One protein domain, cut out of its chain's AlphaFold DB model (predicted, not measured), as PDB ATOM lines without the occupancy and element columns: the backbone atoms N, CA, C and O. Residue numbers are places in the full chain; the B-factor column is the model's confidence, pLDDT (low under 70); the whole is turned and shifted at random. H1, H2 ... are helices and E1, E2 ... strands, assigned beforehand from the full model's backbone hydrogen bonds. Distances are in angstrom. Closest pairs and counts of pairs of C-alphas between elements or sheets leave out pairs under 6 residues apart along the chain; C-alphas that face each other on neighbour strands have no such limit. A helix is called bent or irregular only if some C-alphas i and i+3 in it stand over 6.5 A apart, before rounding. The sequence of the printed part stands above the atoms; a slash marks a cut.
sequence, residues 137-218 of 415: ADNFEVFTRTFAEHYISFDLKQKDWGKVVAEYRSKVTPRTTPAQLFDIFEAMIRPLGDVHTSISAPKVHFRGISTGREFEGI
ATOM      1  N   ALA A 137      45.552  19.625 -30.350       98.19
ATOM      2  CA  ALA A 137      45.601  19.334 -28.919       98.19
ATOM      3  C   ALA A 137      45.997  20.570 -28.098       98.19
ATOM      4  O   ALA A 137      45.380  20.848 -27.073       98.19
ATOM      5  N   ASP A 138      46.982  21.328 -28.577       98.38
ATOM      6  CA  ASP A 138      47.447  22.550 -27.922       98.38
ATOM      7  C   ASP A 138      46.389  23.663 -27.976       98.38
ATOM      8  O   ASP A 138      46.100  24.287 -26.960       98.38
ATOM      9  N   ASN A 139      45.720  23.855 -29.119       98.06
ATOM     10  CA  ASN A 139      44.611  24.806 -29.236       98.06
ATOM     11  C   ASN A 139      43.428  24.421 -28.331       98.06
ATOM     12  O   ASN A 139      42.762  25.295 -27.779       98.06
ATOM     13  N   PHE A 140      43.167  23.119 -28.154       98.62
ATOM     14  CA  PHE A 140      42.175  22.647 -27.186       98.62
ATOM     15  C   PHE A 140      42.587  22.966 -25.743       98.62
ATOM     16  O   PHE A 140      41.743  23.376 -24.946       98.62
ATOM     17  N   GLU A 141      43.869  22.829 -25.400       98.44
ATOM     18  CA  GLU A 141      44.373  23.233 -24.083       98.44
ATOM     19  C   GLU A 141      44.206  24.742 -23.865       98.44
ATOM     20  O   GLU A 141      43.627  25.124 -22.852       98.44
ATOM     21  N   VAL A 142      44.606  25.580 -24.832       98.44
ATOM     22  CA  VAL A 142      44.416  27.044 -24.777       98.44
ATOM     23  C   VAL A 142      42.950  27.373 -24.511       98.44
ATOM     24  O   VAL A 142      42.632  27.996 -23.503       98.44
ATOM     25  N   PHE A 143      42.037  26.874 -25.350       98.44
ATOM     26  CA  PHE A 143      40.606  27.145 -25.217       98.44
ATOM     27  C   PHE A 143      40.061  26.734 -23.842       98.44
ATOM     28  O   PHE A 143      39.381  27.504 -23.163       98.44
ATOM     29  N   THR A 144      40.372  25.514 -23.401       98.31
ATOM     30  CA  THR A 144      39.814  24.981 -22.154       98.31
ATOM     31  C   THR A 144      40.375  25.647 -20.906       98.31
ATOM     32  O   THR A 144      39.624  25.816 -19.939       98.31
ATOM     33  N   ARG A 145      41.645  26.066 -20.932       97.56
ATOM     34  CA  ARG A 145      42.284  26.814 -19.845       97.56
ATOM     35  C   ARG A 145      41.797  28.247 -19.774       97.56
ATOM     36  O   ARG A 145      41.390  28.660 -18.695       97.56
ATOM     37  N   THR A 146      41.700  28.944 -20.904       96.88
ATOM     38  CA  THR A 146      41.146  30.306 -20.948       96.88
ATOM     39  C   THR A 146      39.744  30.345 -20.340       96.88
ATOM     40  O   THR A 146      39.463  31.164 -19.468       96.88
ATOM     41  N   PHE A 147      38.870  29.403 -20.710       96.88
ATOM     42  CA  PHE A 147      37.546  29.305 -20.093       96.88
ATOM     43  C   PHE A 147      37.615  28.967 -18.599       96.88
ATOM     44  O   PHE A 147      36.908  29.586 -17.808       96.88
ATOM     45  N   ALA A 148      38.459  28.019 -18.185       96.06
ATOM     46  CA  ALA A 148      38.574  27.638 -16.777       96.06
ATOM     47  C   ALA A 148      39.020  28.805 -15.875       96.06
ATOM     48  O   ALA A 148      38.515  28.931 -14.756       96.06
ATOM     49  N   GLU A 149      39.939  29.633 -16.372       95.88
ATOM     50  CA  GLU A 149      40.574  30.718 -15.623       95.88
ATOM     51  C   GLU A 149      39.769  32.022 -15.675       95.88
ATOM     52  O   GLU A 149      39.749  32.749 -14.684       95.88
ATOM     53  N   HIS A 150      39.043  32.299 -16.766       94.69
ATOM     54  CA  HIS A 150      38.393  33.603 -16.970       94.69
ATOM     55  C   HIS A 150      36.863  33.562 -17.057       94.69
ATOM     56  O   HIS A 150      36.220  34.584 -16.818       94.69
ATOM     57  N   TYR A 151      36.235  32.416 -17.346       95.00
ATOM     58  CA  TYR A 151      34.772  32.355 -17.398       95.00
ATOM     59  C   TYR A 151      34.168  32.330 -15.985       95.00
ATOM     60  O   TYR A 151      34.432  31.439 -15.167       95.00
ATOM     61  N   ILE A 152      33.322  33.319 -15.698       93.94
ATOM     62  CA  ILE A 152      32.835  33.586 -14.338       93.94
ATOM     63  C   ILE A 152      31.530  32.864 -13.984       93.94
ATOM     64  O   ILE A 152      31.187  32.767 -12.810       93.94
ATOM     65  N   SER A 153      30.819  32.320 -14.974       93.25
ATOM     66  CA  SER A 153      29.422  31.904 -14.797       93.25
ATOM     67  C   SER A 153      29.200  30.391 -14.727       93.25
ATOM     68  O   SER A 153      28.049  29.965 -14.708       93.25
ATOM     69  N   PHE A 154      30.239  29.548 -14.669       93.69
ATOM     70  CA  PHE A 154      30.041  28.087 -14.626       93.69
ATOM     71  C   PHE A 154      29.122  27.634 -13.485       93.69
ATOM     72  O   PHE A 154      28.209  26.844 -13.723       93.69
ATOM     73  N   ASP A 155      29.320  28.174 -12.281       90.50
ATOM     74  CA  ASP A 155      28.547  27.789 -11.098       90.50
ATOM     75  C   ASP A 155      27.091  28.272 -11.209       90.50
ATOM     76  O   ASP A 155      26.160  27.500 -10.982       90.50
ATOM     77  N   LEU A 156      26.881  29.506 -11.693       91.81
ATOM     78  CA  LEU A 156      25.549  30.060 -11.986       91.81
ATOM     79  C   LEU A 156      24.797  29.245 -13.047       91.81
ATOM     80  O   LEU A 156      23.578  29.108 -12.989       91.81
ATOM     81  N   LYS A 157      25.524  28.697 -14.022       91.69
ATOM     82  CA  LYS A 157      24.978  27.870 -15.106       91.69
ATOM     83  C   LYS A 157      24.899  26.384 -14.738       91.69
ATOM     84  O   LYS A 157      24.442  25.590 -15.563       91.69
ATOM     85  N   GLN A 158      25.349  26.007 -13.537       93.50
ATOM     86  CA  GLN A 158      25.438  24.625 -13.056       93.50
ATOM     87  C   GLN A 158      26.198  23.714 -14.036       93.50
ATOM     88  O   GLN A 158      25.762  22.609 -14.369       93.50
ATOM     89  N   LYS A 159      27.332  24.200 -14.554       94.62
ATOM     90  CA  LYS A 159      28.161  23.480 -15.528       94.62
ATOM     91  C   LYS A 159      29.483  23.050 -14.913       94.62
ATOM     92  O   LYS A 159      30.323  23.867 -14.551       94.62
ATOM     93  N   ASP A 160      29.687  21.740 -14.875       96.25
ATOM     94  CA  ASP A 160      30.957  21.132 -14.495       96.25
ATOM     95  C   ASP A 160      31.928  21.188 -15.684       96.25
ATOM     96  O   ASP A 160      31.953  20.299 -16.540       96.25
ATOM     97  N   TRP A 161      32.706  22.273 -15.761       96.56
ATOM     98  CA  TRP A 161      33.662  22.472 -16.853       96.56
ATOM     99  C   TRP A 161      34.694  21.343 -16.940       96.56
ATOM    100  O   TRP A 161      35.054  20.933 -18.038       96.56
ATOM    101  N   GLY A 162      35.113  20.772 -15.805       96.75
ATOM    102  CA  GLY A 162      36.050  19.647 -15.784       96.75
ATOM    103  C   GLY A 162      35.494  18.421 -16.511       96.75
ATOM    104  O   GLY A 162      36.197  17.821 -17.327       96.75
ATOM    105  N   LYS A 163      34.214  18.091 -16.290       97.62
ATOM    106  CA  LYS A 163      33.530  17.016 -17.031       97.62
ATOM    107  C   LYS A 163      33.394  17.318 -18.517       97.62
ATOM    108  O   LYS A 163      33.649  16.429 -19.324       97.62
ATOM    109  N   VAL A 164      33.041  18.554 -18.880       97.94
ATOM    110  CA  VAL A 164      32.962  18.968 -20.293       97.94
ATOM    111  C   VAL A 164      34.328  18.798 -20.966       97.94
ATOM    112  O   VAL A 164      34.432  18.161 -22.012       97.94
ATOM    113  N   VAL A 165      35.404  19.278 -20.341       98.44
ATOM    114  CA  VAL A 165      36.769  19.115 -20.863       98.44
ATOM    115  C   VAL A 165      37.141  17.637 -21.006       98.44
ATOM    116  O   VAL A 165      37.668  17.250 -22.048       98.44
ATOM    117  N   ALA A 166      36.854  16.799 -20.007       98.19
ATOM    118  CA  ALA A 166      37.157  15.367 -20.055       98.19
ATOM    119  C   ALA A 166      36.421  14.649 -21.199       98.19
ATOM    120  O   ALA A 166      37.030  13.854 -21.919       98.19
ATOM    121  N   GLU A 167      35.140  14.965 -21.410       97.50
ATOM    122  CA  GLU A 167      34.340  14.397 -22.497       97.50
ATOM    123  C   GLU A 167      34.938  14.739 -23.869       97.50
ATOM    124  O   GLU A 167      35.173  13.853 -24.697       97.50
ATOM    125  N   TYR A 168      35.215  16.021 -24.116       98.25
ATOM    126  CA  TYR A 168      35.641  16.487 -25.435       98.25
ATOM    127  C   TYR A 168      37.127  16.261 -25.719       98.25
ATOM    128  O   TYR A 168      37.482  16.090 -26.885       98.25
ATOM    129  N   ARG A 169      37.987  16.150 -24.695       97.88
ATOM    130  CA  ARG A 169      39.416  15.838 -24.886       97.88
ATOM    131  C   ARG A 169      39.611  14.526 -25.641       97.88
ATOM    132  O   ARG A 169      40.469  14.449 -26.512       97.88
ATOM    133  N   SER A 170      38.770  13.524 -25.370       94.50
ATOM    134  CA  SER A 170      38.806  12.229 -26.068       94.50
ATOM    135  C   SER A 170      38.507  12.324 -27.575       94.50
ATOM    136  O   SER A 170      38.881  11.432 -28.334       94.50
ATOM    137  N   LYS A 171      37.861  13.412 -28.020       96.50
ATOM    138  CA  LYS A 171      37.468  13.661 -29.417       96.50
ATOM    139  C   LYS A 171      38.550  14.420 -30.205       96.50
ATOM    140  O   LYS A 171      38.446  14.531 -31.428       96.50
ATOM    141  N   VAL A 172      39.586  14.937 -29.536       98.12
ATOM    142  CA  VAL A 172      40.684  15.687 -30.165       98.12
ATOM    143  C   VAL A 172      41.880  14.770 -30.405       98.12
ATOM    144  O   VAL A 172      42.406  14.143 -29.491       98.12
ATOM    145  N   THR A 173      42.335  14.706 -31.655       97.12
ATOM    146  CA  THR A 173      43.487  13.900 -32.078       97.12
ATOM    147  C   THR A 173      44.441  14.749 -32.922       97.12
ATOM    148  O   THR A 173      44.030  15.791 -33.439       97.12
ATOM    149  N   PRO A 174      45.679  14.290 -33.187       97.00
ATOM    150  CA  PRO A 174      46.584  14.978 -34.113       97.00
ATOM    151  C   PRO A 174      46.035  15.155 -35.541       97.00
ATOM    152  O   PRO A 174      46.580  15.937 -36.310       97.00
ATOM    153  N   ARG A 175      44.967  14.429 -35.912       97.06
ATOM    154  CA  ARG A 175      44.305  14.514 -37.225       97.06
ATOM    155  C   ARG A 175      43.049  15.391 -37.225       97.06
ATOM    156  O   ARG A 175      42.418  15.529 -38.269       97.06
ATOM    157  N   THR A 176      42.662  15.952 -36.079       97.50
ATOM    158  CA  THR A 176      41.496  16.834 -35.983       97.50
ATOM    159  C   THR A 176      41.742  18.094 -36.811       97.50
ATOM    160  O   THR A 176      42.714  18.813 -36.606       97.50
ATOM    161  N   THR A 177      40.863  18.357 -37.773       95.12
ATOM    162  CA  THR A 177      40.958  19.539 -38.639       95.12
ATOM    163  C   THR A 177      40.513  20.809 -37.903       95.12
ATOM    164  O   THR A 177      39.732  20.714 -36.955       95.12
ATOM    165  N   PRO A 178      40.904  22.015 -38.361       93.69
ATOM    166  CA  PRO A 178      40.409  23.270 -37.784       93.69
ATOM    167  C   PRO A 178      38.877  23.384 -37.763       93.69
ATOM    168  O   PRO A 178      38.314  23.890 -36.799       93.69
ATOM    169  N   ALA A 179      38.188  22.871 -38.790       92.56
ATOM    170  CA  ALA A 179      36.726  22.875 -38.841       92.56
ATOM    171  C   ALA A 179      36.101  21.962 -37.773       92.56
ATOM    172  O   ALA A 179      35.165  22.377 -37.100       92.56
ATOM    173  N   GLN A 180      36.653  20.760 -37.579       95.81
ATOM    174  CA  GLN A 180      36.210  19.845 -36.521       95.81
ATOM    175  C   GLN A 180      36.531  20.388 -35.126       95.81
ATOM    176  O   GLN A 180      35.744  20.209 -34.202       95.81
ATOM    177  N   LEU A 181      37.681  21.048 -34.963       97.12
ATOM    178  CA  LEU A 181      38.047  21.672 -33.698       97.12
ATOM    179  C   LEU A 181      37.092  22.823 -33.349       97.12
ATOM    180  O   LEU A 181      36.668  22.925 -32.203       97.12
ATOM    181  N   PHE A 182      36.688  23.623 -34.342       96.50
ATOM    182  CA  PHE A 182      35.641  24.630 -34.171       96.50
ATOM    183  C   PHE A 182      34.319  23.996 -33.714       96.50
ATOM    184  O   PHE A 182      33.740  24.465 -32.741       96.50
ATOM    185  N   ASP A 183      33.863  22.915 -34.366       96.44
ATOM    186  CA  ASP A 183      32.628  22.209 -33.973       96.44
ATOM    187  C   ASP A 183      32.693  21.706 -32.526       96.44
ATOM    188  O   ASP A 183      31.710  21.771 -31.789       96.44
ATOM    189  N   ILE A 184      33.866  21.219 -32.107       98.31
ATOM    190  CA  ILE A 184      34.121  20.792 -30.730       98.31
ATOM    191  C   ILE A 184      33.989  21.977 -29.769       98.31
ATOM    192  O   ILE A 184      33.227  21.880 -28.809       98.31
ATOM    193  N   PHE A 185      34.674  23.095 -30.026       98.38
ATOM    194  CA  PHE A 185      34.605  24.285 -29.170       98.38
ATOM    195  C   PHE A 185      33.188  24.840 -29.070       98.38
ATOM    196  O   PHE A 185      32.699  25.092 -27.969       98.38
ATOM    197  N   GLU A 186      32.501  24.950 -30.203       97.25
ATOM    198  CA  GLU A 186      31.110  25.377 -30.278       97.25
ATOM    199  C   GLU A 186      30.210  24.485 -29.412       97.25
ATOM    200  O   GLU A 186      29.447  24.980 -28.583       97.25
ATOM    201  N   ALA A 187      30.333  23.162 -29.547       97.94
ATOM    202  CA  ALA A 187      29.541  22.207 -28.781       97.94
ATOM    203  C   ALA A 187      29.826  22.263 -27.269       97.94
ATOM    204  O   ALA A 187      28.920  22.011 -26.470       97.94
ATOM    205  N   MET A 188      31.047  22.630 -26.866       98.12
ATOM    206  CA  MET A 188      31.411  22.797 -25.456       98.12
ATOM    207  C   MET A 188      30.737  24.013 -24.811       98.12
ATOM    208  O   MET A 188      30.312  23.919 -23.659       98.12
ATOM    209  N   ILE A 189      30.623  25.139 -25.528       97.44
ATOM    210  CA  ILE A 189      30.153  26.408 -24.939       97.44
ATOM    211  C   ILE A 189      28.705  26.762 -25.292       97.44
ATOM    212  O   ILE A 189      28.055  27.497 -24.552       97.44
ATOM    213  N   ARG A 190      28.135  26.186 -26.356       95.31
ATOM    214  CA  ARG A 190      26.722  26.373 -26.723       95.31
ATOM    215  C   ARG A 190      25.752  26.095 -25.560       95.31
ATOM    216  O   ARG A 190      24.840  26.901 -25.366       95.31
ATOM    217  N   PRO A 191      25.931  25.043 -24.733       94.56
ATOM    218  CA  PRO A 191      25.060  24.782 -23.586       94.56
ATOM    219  C   PRO A 191      25.172  25.793 -22.435       94.56
ATOM    220  O   PRO A 191      24.384  25.698 -21.492       94.56
ATOM    221  N   LEU A 192      26.136  26.723 -22.466       94.94
ATOM    222  CA  LEU A 192      26.220  27.816 -21.489       94.94
ATOM    223  C   LEU A 192      25.066  28.814 -21.672       94.94
ATOM    224  O   LEU A 192      24.682  29.489 -20.712       94.94
ATOM    225  N   GLY A 193      24.484  28.887 -22.879       92.00
ATOM    226  CA  GLY A 193      23.390  29.810 -23.190       92.00
ATOM    227  C   GLY A 193      23.761  31.242 -22.813       92.00
ATOM    228  O   GLY A 193      23.046  31.894 -22.045       92.00
ATOM    229  N   ASP A 194      24.954  31.664 -23.221       92.81
ATOM    230  CA  ASP A 194      25.567  32.923 -22.824       92.81
ATOM    231  C   ASP A 194      25.864  33.769 -24.058       92.81
ATOM    232  O   ASP A 194      26.701  33.406 -24.883       92.81
ATOM    233  N   VAL A 195      25.160  34.893 -24.168       88.31
ATOM    234  CA  VAL A 195      25.256  35.828 -25.295       88.31
ATOM    235  C   VAL A 195      26.613  36.535 -25.378       88.31
ATOM    236  O   VAL A 195      26.959  37.074 -26.420       88.31
ATOM    237  N   HIS A 196      27.413  36.474 -24.312       91.81
ATOM    238  CA  HIS A 196      28.764  37.032 -24.257       91.81
ATOM    239  C   HIS A 196      29.869  36.000 -24.495       91.81
ATOM    240  O   HIS A 196      31.036  36.260 -24.212       91.81
ATOM    241  N   THR A 197      29.520  34.834 -25.039       93.81
ATOM    242  CA  THR A 197      30.500  33.843 -25.494       93.81
ATOM    243  C   THR A 197      30.446  33.718 -27.006       93.81
ATOM    244  O   THR A 197      29.370  33.566 -27.586       93.81
ATOM    245  N   SER A 198      31.605  33.771 -27.656       92.12
ATOM    246  CA  SER A 198      31.708  33.621 -29.103       92.12
ATOM    247  C   SER A 198      32.988  32.898 -29.508       92.12
ATOM    248  O   SER A 198      33.938  32.777 -28.734       92.12
ATOM    249  N   ILE A 199      32.990  32.369 -30.728       93.62
ATOM    250  CA  ILE A 199      34.165  31.794 -31.384       93.62
ATOM    251  C   ILE A 199      34.190  32.362 -32.794       93.62
ATOM    252  O   ILE A 199      33.235  32.172 -33.546       93.62
ATOM    253  N   SER A 200      35.290  33.011 -33.170       90.31
ATOM    254  CA  SER A 200      35.523  33.454 -34.544       90.31
ATOM    255  C   SER A 200      36.709  32.709 -35.142       90.31
ATOM    256  O   SER A 200      37.763  32.558 -34.527       90.31
ATOM    257  N   ALA A 201      36.522  32.210 -36.357       88.88
ATOM    258  CA  ALA A 201      37.526  31.484 -37.111       88.88
ATOM    259  C   ALA A 201      37.474  31.911 -38.590       88.88
ATOM    260  O   ALA A 201      37.058  31.140 -39.463       88.88
ATOM    261  N   PRO A 202      37.908  33.148 -38.907       81.12
ATOM    262  CA  PRO A 202      37.731  33.754 -40.230       81.12
ATOM    263  C   PRO A 202      38.520  33.036 -41.336       81.12
ATOM    264  O   PRO A 202      38.187  33.143 -42.513       81.12
ATOM    265  N   LYS A 203      39.554  32.273 -40.960       75.56
ATOM    266  CA  LYS A 203      40.437  31.523 -41.871       75.56
ATOM    267  C   LYS A 203      40.082  30.034 -41.981       75.56
ATOM    268  O   LYS A 203      40.830  29.274 -42.592       75.56
ATOM    269  N   VAL A 204      38.992  29.578 -41.357       67.62
ATOM    270  CA  VAL A 204      38.588  28.166 -41.431       67.62
ATOM    271  C   VAL A 204      37.858  27.887 -42.741       67.62
ATOM    272  O   VAL A 204      36.935  28.599 -43.136       67.62
ATOM    273  N   HIS A 205      38.280  26.808 -43.401       62.84
ATOM    274  CA  HIS A 205      37.708  26.337 -44.655       62.84
ATOM    275  C   HIS A 205      36.692  25.214 -44.410       62.84
ATOM    276  O   HIS A 205      36.987  24.252 -43.698       62.84
ATOM    277  N   PHE A 206      35.532  25.280 -45.066       51.03
ATOM    278  CA  PHE A 206      34.576  24.173 -45.143       51.03
ATOM    279  C   PHE A 206      34.526  23.654 -46.582       51.03
ATOM    280  O   PHE A 206      34.281  24.414 -47.518       51.03
ATOM    281  N   ARG A 207      34.806  22.357 -46.779       52.00
ATOM    282  CA  ARG A 207      34.842  21.703 -48.109       52.00
ATOM    283  C   ARG A 207      35.718  22.442 -49.142       52.00
ATOM    284  O   ARG A 207      35.372  22.505 -50.315       52.00
ATOM    285  N   GLY A 208      36.852  22.998 -48.707       49.41
ATOM    286  CA  GLY A 208      37.823  23.680 -49.576       49.41
ATOM    287  C   GLY A 208      37.543  25.163 -49.853       49.41
ATOM    288  O   GLY A 208      38.338  25.798 -50.535       49.41
ATOM    289  N   ILE A 209      36.469  25.741 -49.301       50.53
ATOM    290  CA  ILE A 209      36.127  27.163 -49.461       50.53
ATOM    291  C   ILE A 209      36.354  27.881 -48.129       50.53
ATOM    292  O   ILE A 209      35.882  27.417 -47.091       50.53
ATOM    293  N   SER A 210      37.090  29.000 -48.150       56.59
ATOM    294  CA  SER A 210      37.205  29.891 -46.986       56.59
ATOM    295  C   SER A 210      35.880  30.613 -46.804       56.59
ATOM    296  O   SER A 210      35.605  31.576 -47.515       56.59
ATOM    297  N   THR A 211      35.036  30.131 -45.899       61.31
ATOM    298  CA  THR A 211      33.764  30.797 -45.583       61.31
ATOM    299  C   THR A 211      33.870  31.684 -44.350       61.31
ATOM    300  O   THR A 211      32.959  32.466 -44.104       61.31
ATOM    301  N   GLY A 212      34.944  31.544 -43.560       75.12
ATOM    302  CA  GLY A 212      34.921  31.960 -42.162       75.12
ATOM    303  C   GLY A 212      33.898  31.134 -41.374       75.12
ATOM    304  O   GLY A 212      32.969  30.540 -41.935       75.12
ATOM    305  N   ARG A 213      34.091  31.024 -40.064       85.44
ATOM    306  CA  ARG A 213      33.086  30.459 -39.163       85.44
ATOM    307  C   ARG A 213      32.971  31.327 -37.933       85.44
ATOM    308  O   ARG A 213      33.988  31.736 -37.382       85.44
ATOM    309  N   GLU A 214      31.741  31.557 -37.514       87.56
ATOM    310  CA  GLU A 214      31.425  32.310 -36.314       87.56
ATOM    311  C   GLU A 214      30.342  31.578 -35.537       87.56
ATOM    312  O   GLU A 214      29.435  30.967 -36.110       87.56
ATOM    313  N   PHE A 215      30.482  31.606 -34.223       90.12
ATOM    314  CA  PHE A 215      29.474  31.176 -33.280       90.12
ATOM    315  C   PHE A 215      29.319  32.275 -32.244       90.12
ATOM    316  O   PHE A 215      30.310  32.736 -31.686       90.12
ATOM    317  N   GLU A 216      28.077  32.630 -31.956       88.38
ATOM    318  CA  GLU A 216      27.700  33.471 -30.831       88.38
ATOM    319  C   GLU A 216      26.704  32.684 -29.986       88.38
ATOM    320  O   GLU A 216      25.777  32.043 -30.504       88.38
ATOM    321  N   GLY A 217      26.917  32.685 -28.676       88.44
ATOM    322  CA  GLY A 217      25.964  32.107 -27.755       88.44
ATOM    323  C   GLY A 217      24.661  32.901 -27.753       88.44
ATOM    324  O   GLY A 217      24.599  34.073 -28.108       88.44
ATOM    325  N   ILE A 218      23.577  32.240 -27.357       84.12
ATOM    326  CA  ILE A 218      22.257  32.863 -27.279       84.12
ATOM    327  C   ILE A 218      21.746  32.670 -25.862       84.12
ATOM    328  O   ILE A 218      21.675  31.544 -25.361       84.12
TER     329      ILE A 218
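Overview. This is residues 137 to 218 of the 415 residues of an uncharacterized protein of Acidobacteria bacterium (UniProt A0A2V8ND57). Three helices lie side by side, their centres making a triangle, and a thin two-stranded hairpin, E1 and E2, runs along the H3 side of it, away from H1 and H2. The turn of that hairpin, around Gly 208, and the link around Leu 156 lie at opposite ends of the longest axis. The printed part has 82 residues, with H1, H2, H3, E1 and E2 in that order; the sheet E1 - E2 is antiparallel and the class is mostly helix. The whole is compact, with a radius of gyration of the C-alphas of 12.9 A, and only just elongated, spanning 40 by 27 by 17 A.

Along the chain. H1, residues 137 to 150, begins at C-alpha 137 (45.601, 19.334, -28.919) and is 20.0 A long. H2 is residues 161 to 169, 11.9 A. H3, residues 178 to 192, is 22.1 A long and irregular, but only just: C-alphas 188 and 191 are 6.9 A apart. E1 is residues 198 to 201; E2, residues 213 to 216, ends at C-alpha 216 (27.700, 33.471, -30.831).

Arrangement. H1 and H2 form a helical hairpin and only just touch, with 3 pairs of C-alphas within 8 A, the closest Thr 144 and Val 165 at 6.7 A; the tilt is a shallow 9 degrees. H2 and H3, also a helical hairpin, touch at Val 164 and Met 188, their closest C-alphas, 6.6 A apart. The closest C-alphas of H3 and E2 are those of Glu 186 and Phe 215, 6.7 A apart. Across E1 and E2, N 201 and O 213 are 2.8 A apart, within hydrogen-bond range. Every O i to N i+4 pair is within range in H1 and H2, and 9 of 11 in H3.

Size, cuts and confidence. The C-alphas farthest apart, Leu 156 and Gly 208, are 40.1 A apart. The printed part has no cut. The link from E1 to E2 is long; residues 204 to 211 in it have pLDDT under 70.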